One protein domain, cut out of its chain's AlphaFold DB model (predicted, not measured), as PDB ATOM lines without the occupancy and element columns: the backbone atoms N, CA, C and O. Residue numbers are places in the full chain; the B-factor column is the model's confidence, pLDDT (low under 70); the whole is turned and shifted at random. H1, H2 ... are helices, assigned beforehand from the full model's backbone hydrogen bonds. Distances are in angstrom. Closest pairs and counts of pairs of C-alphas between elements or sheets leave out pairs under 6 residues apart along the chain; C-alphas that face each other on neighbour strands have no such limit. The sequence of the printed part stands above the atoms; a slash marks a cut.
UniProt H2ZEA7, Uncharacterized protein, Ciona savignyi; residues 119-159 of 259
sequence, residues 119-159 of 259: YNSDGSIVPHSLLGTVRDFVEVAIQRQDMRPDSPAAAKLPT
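What this domain is: This is residues 119 to 159 of the 259 residues of an uncharacterized protein of Ciona savignyi (UniProt H2ZEA7). This is a small rounded piece with little regular structure: one helix, H1, makes one side, and the link after it folds back to bring the short helix H2 close to H1. A long stretch with no named element, residues 119 to 133, winds in before H1. The printed part has 41 residues, of which the two named helices, H1 then H2, hold 14, with no named strand; the class is all helix. It is compact, with a radius of gyration of the C-alphas of 9.4 A, and spans 22 by 20 by 16 A.

How they stand to each other: H1, residues 134 to 143, and H2, residues 152 to 155, are close but not clearly touching, with 2 pairs of C-alphas within 8 A. Their closest C-alphas, those of Val 138 and Ala 154, are 5.9 A apart. In H1 every O i to N i+4 pair is within hydrogen-bond range; H2 is too short for such a pair, and its one O i to N i+3 pair is not within range.

Where its parts are: H1 measures 14.3 A from C-alpha 134 at (174.722, 338.519, 220.292) to C-alpha 143. H2 measures 5.1 A and ends at C-alpha 155, (164.568, 337.243, 225.328).

The domain as a whole: The C-alphas farthest apart, those of Ser 121 and Gln 143, are 25.2 A apart. The printed part has no cut, and the 8-residue link from H1 to H2 is short. Residue 159 alone is under 70 in pLDDT.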
ATOM      1  N   TYR A 119     168.034 335.331 211.665       86.44
ATOM      2  CA  TYR A 119     167.206 334.751 212.715       86.44
ATOM      3  C   TYR A 119     166.947 333.267 212.442       86.44
ATOM      4  O   TYR A 119     166.802 332.849 211.292       86.44
ATOM      5  N   ASN A 120     166.903 332.473 213.505       86.38
ATOM      6  CA  ASN A 120     166.445 331.089 213.486       86.38
ATOM      7  C   ASN A 120     164.905 331.032 213.416       86.38
ATOM      8  O   ASN A 120     164.216 332.023 213.666       86.38
ATOM      9  N   SER A 121     164.344 329.850 213.142       85.38
ATOM     10  CA  SER A 121     162.886 329.625 213.105       85.38
ATOM     11  C   SER A 121     162.172 329.924 214.429       85.38
ATOM     12  O   SER A 121     160.959 330.094 214.456       85.38
ATOM     13  N   ASP A 122     162.915 329.975 215.531       83.31
ATOM     14  CA  ASP A 122     162.426 330.282 216.873       83.31
ATOM     15  C   ASP A 122     162.522 331.780 217.234       83.31
ATOM     16  O   ASP A 122     162.231 332.148 218.381       83.31
ATOM     17  N   GLY A 123     162.945 332.621 216.279       82.62
ATOM     18  CA  GLY A 123     163.109 334.068 216.422       82.62
ATOM     19  C   GLY A 123     164.397 334.507 217.123       82.62
ATOM     20  O   GLY A 123     164.570 335.703 217.358       82.62
ATOM     21  N   SER A 124     165.299 333.578 217.462       86.75
ATOM     22  CA  SER A 124     166.603 333.901 218.055       86.75
ATOM     23  C   SER A 124     167.603 334.367 216.995       86.75
ATOM     24  O   SER A 124     167.546 333.937 215.841       86.75
ATOM     25  N   ILE A 125     168.536 335.244 217.370       87.81
ATOM     26  CA  ILE A 125     169.591 335.702 216.457       87.81
ATOM     27  C   ILE A 125     170.658 334.612 216.315       87.81
ATOM     28  O   ILE A 125     171.161 334.070 217.298       87.81
ATOM     29  N   VAL A 126     171.051 334.335 215.075       87.38
ATOM     30  CA  VAL A 126     172.111 333.389 214.729       87.38
ATOM     31  C   VAL A 126     173.480 333.982 215.101       87.38
ATOM     32  O   VAL A 126     173.896 334.961 214.476       87.38
ATOM     33  N   PRO A 127     174.247 333.383 216.041       86.38
ATOM     34  CA  PRO A 127     175.474 334.001 216.558       86.38
ATOM     35  C   PRO A 127     176.561 334.247 215.508       86.38
ATOM     36  O   PRO A 127     177.256 335.250 215.555       86.38
ATOM     37  N   HIS A 128     176.698 333.354 214.528       83.75
ATOM     38  CA  HIS A 128     177.700 333.470 213.462       83.75
ATOM     39  C   HIS A 128     177.249 334.360 212.290       83.75
ATOM     40  O   HIS A 128     177.938 334.439 211.275       83.75
ATOM     41  N   SER A 129     176.077 334.997 212.397       85.38
ATOM     42  CA  SER A 129     175.564 335.933 211.392       85.38
ATOM     43  C   SER A 129     175.938 337.392 211.661       85.38
ATOM     44  O   SER A 129     175.701 338.243 210.804       85.38
ATOM     45  N   LEU A 130     176.469 337.690 212.840       85.31
ATOM     46  CA  LEU A 130     176.891 339.022 213.255       85.31
ATOM     47  C   LEU A 130     178.355 338.992 213.677       85.31
ATOM     48  O   LEU A 130     178.900 337.951 214.040       85.31
ATOM     49  N   LEU A 131     178.995 340.150 213.604       84.00
ATOM     50  CA  LEU A 131     180.352 340.334 214.089       84.00
ATOM     51  C   LEU A 131     180.277 340.831 215.537       84.00
ATOM     52  O   LEU A 131     179.730 341.902 215.781       84.00
ATOM     53  N   GLY A 132     180.812 340.057 216.480       84.75
ATOM     54  CA  GLY A 132     180.735 340.349 217.917       84.75
ATOM     55  C   GLY A 132     179.825 339.377 218.668       84.75
ATOM     56  O   GLY A 132     179.488 338.310 218.153       84.75
ATOM     57  N   THR A 133     179.456 339.718 219.905       87.69
ATOM     58  CA  THR A 133     178.542 338.885 220.696       87.69
ATOM     59  C   THR A 133     177.082 339.277 220.441       87.69
ATOM     60  O   THR A 133     176.756 340.445 220.233       87.69
ATOM     61  N   VAL A 134     176.176 338.290 220.458       88.19
ATOM     62  CA  VAL A 134     174.722 338.519 220.292       88.19
ATOM     63  C   VAL A 134     174.190 339.431 221.401       88.19
ATOM     64  O   VAL A 134     173.309 340.248 221.158       88.19
ATOM     65  N   ARG A 135     174.752 339.302 222.607       87.81
ATOM     66  CA  ARG A 135     174.389 340.101 223.774       87.81
ATOM     67  C   ARG A 135     174.681 341.582 223.551       87.81
ATOM     68  O   ARG A 135     173.758 342.380 223.666       87.81
ATOM     69  N   ASP A 136     175.908 341.924 223.155       90.06
ATOM     70  CA  ASP A 136     176.296 343.320 222.903       90.06
ATOM     71  C   ASP A 136     175.420 343.939 221.810       90.06
ATOM     72  O   ASP A 136     174.972 345.079 221.917       90.06
ATOM     73  N   PHE A 137     175.127 343.162 220.762       90.12
ATOM     74  CA  PHE A 137     174.241 343.596 219.691       90.12
ATOM     75  C   PHE A 137     172.829 343.930 220.203       90.12
ATOM     76  O   PHE A 137     172.295 344.988 219.870       90.12
ATOM     77  N   VAL A 138     172.233 343.059 221.022       90.88
ATOM     78  CA  VAL A 138     170.898 343.268 221.606       90.88
ATOM     79  C   VAL A 138     170.887 344.466 222.557       90.88
ATOM     80  O   VAL A 138     169.983 345.294 222.469       90.88
ATOM     81  N   GLU A 139     171.887 344.596 223.430       90.56
ATOM     82  CA  GLU A 139     171.987 345.711 224.383       90.56
ATOM     83  C   GLU A 139     172.061 347.061 223.653       90.56
ATOM     84  O   GLU A 139     171.287 347.977 223.952       90.56
ATOM     85  N   VAL A 140     172.914 347.163 222.627       91.25
ATOM     86  CA  VAL A 140     173.035 348.374 221.799       91.25
ATOM     87  C   VAL A 140     171.750 348.646 221.011       91.25
ATOM     88  O   VAL A 140     171.335 349.802 220.906       91.25
ATOM     89  N   ALA A 141     171.092 347.614 220.478       90.44
ATOM     90  CA  ALA A 141     169.846 347.771 219.727       90.44
ATOM     91  C   ALA A 141     168.677 348.241 220.614       90.44
ATOM     92  O   ALA A 141     167.878 349.071 220.184       90.44
ATOM     93  N   ILE A 142     168.594 347.769 221.863       91.56
ATOM     94  CA  ILE A 142     167.603 348.247 222.841       91.56
ATOM     95  C   ILE A 142     167.903 349.696 223.236       91.56
ATOM     96  O   ILE A 142     166.993 350.524 223.266       91.56
ATOM     97  N   GLN A 143     169.173 350.031 223.486       93.56
ATOM     98  CA  GLN A 143     169.578 351.391 223.850       93.56
ATOM     99  C   GLN A 143     169.249 352.407 222.748       93.56
ATOM    100  O   GLN A 143     168.817 353.522 223.039       93.56
ATOM    101  N   ARG A 144     169.425 352.014 221.482       92.31
ATOM    102  CA  ARG A 144     169.065 352.822 220.308       92.31
ATOM    103  C   ARG A 144     167.568 352.836 220.005       92.31
ATOM    104  O   ARG A 144     167.150 353.598 219.144       92.31
ATOM    105  N   GLN A 145     166.775 352.037 220.724       87.00
ATOM    106  CA  GLN A 145     165.345 351.816 220.483       87.00
ATOM    107  C   GLN A 145     165.033 351.156 219.125       87.00
ATOM    108  O   GLN A 145     163.889 351.169 218.677       87.00
ATOM    109  N   ASP A 146     166.027 350.510 218.509       86.88
ATOM    110  CA  ASP A 146     165.875 349.731 217.274       86.88
ATOM    111  C   ASP A 146     165.239 348.352 217.548       86.88
ATOM    112  O   ASP A 146     164.679 347.718 216.651       86.88
ATOM    113  N   MET A 147     165.319 347.868 218.793       85.00
ATOM    114  CA  MET A 147     164.789 346.572 219.217       85.00
ATOM    115  C   MET A 147     164.020 346.684 220.534       85.00
ATOM    116  O   MET A 147     164.446 347.348 221.477       85.00
ATOM    117  N   ARG A 148     162.883 345.985 220.623       87.25
ATOM    118  CA  ARG A 148     162.116 345.868 221.870       87.25
ATOM    119  C   ARG A 148     162.749 344.831 222.810       87.25
ATOM    120  O   ARG A 148     163.115 343.752 222.331       87.25
ATOM    121  N   PRO A 149     162.790 345.093 224.130       84.75
ATOM    122  CA  PRO A 149     163.295 344.132 225.113       84.75
ATOM    123  C   PRO A 149     162.470 342.836 225.145       84.75
ATOM    124  O   PRO A 149     163.023 341.766 225.360       84.75
ATOM    125  N   ASP A 150     161.177 342.913 224.818       84.38
ATOM    126  CA  ASP A 150     160.271 341.754 224.779       84.38
ATOM    127  C   ASP A 150     160.376 340.938 223.479       84.38
ATOM    128  O   ASP A 150     159.627 339.983 223.265       84.38
ATOM    129  N   SER A 151     161.259 341.328 222.552       84.38
ATOM    130  CA  SER A 151     161.408 340.606 221.291       84.38
ATOM    131  C   SER A 151     162.011 339.209 221.523       84.38
ATOM    132  O   SER A 151     162.889 339.053 222.374       84.38
ATOM    133  N   PRO A 152     161.626 338.183 220.736       81.81
ATOM    134  CA  PRO A 152     162.221 336.845 220.830       81.81
ATOM    135  C   PRO A 152     163.752 336.845 220.695       81.81
ATOM    136  O   PRO A 152     164.430 336.016 221.297       81.81
ATOM    137  N   ALA A 153     164.278 337.811 219.942       81.44
ATOM    138  CA  ALA A 153     165.697 338.052 219.727       81.44
ATOM    139  C   ALA A 153     166.435 338.531 220.989       81.44
ATOM    140  O   ALA A 153     167.589 338.163 221.192       81.44
ATOM    141  N   ALA A 154     165.766 339.326 221.828       80.81
ATOM    142  CA  ALA A 154     166.305 339.840 223.084       80.81
ATOM    143  C   ALA A 154     166.057 338.891 224.267       80.81
ATOM    144  O   ALA A 154     166.904 338.763 225.147       80.81
ATOM    145  N   ALA A 155     164.927 338.180 224.265       81.56
ATOM    146  CA  ALA A 155     164.568 337.243 225.328       81.56
ATOM    147  C   ALA A 155     165.414 335.956 225.306       81.56
ATOM    148  O   ALA A 155     165.692 335.371 226.352       81.56
ATOM    149  N   LYS A 156     165.825 335.502 224.117       76.94
ATOM    150  CA  LYS A 156     166.593 334.264 223.924       76.94
ATOM    151  C   LYS A 156     168.044 334.572 223.572       76.94
ATOM    152  O   LYS A 156     168.495 334.316 222.454       76.94
ATOM    153  N   LEU A 157     168.781 335.124 224.530       78.00
ATOM    154  CA  LEU A 157     170.226 335.247 224.383       78.00
ATOM    155  C   LEU A 157     170.869 333.854 224.447       78.00
ATOM    156  O   LEU A 157     170.489 333.048 225.302       78.00
ATOM    157  N   PRO A 158     171.842 333.542 223.572       70.75
ATOM    158  CA  PRO A 158     172.619 332.322 223.723       70.75
ATOM    159  C   PRO A 158     173.296 332.337 225.093       70.75
ATOM    160  O   PRO A 158     173.814 333.375 225.515       70.75
ATOM    161  N   THR A 159     173.292 331.194 225.780       69.38
ATOM    162  CA  THR A 159     173.984 331.034 227.060       69.38
ATOM    163  C   THR A 159     175.430 331.469 226.877       69.38
ATOM    164  O   THR A 159     176.207 330.817 226.177       69.38
TER     165      THR A 159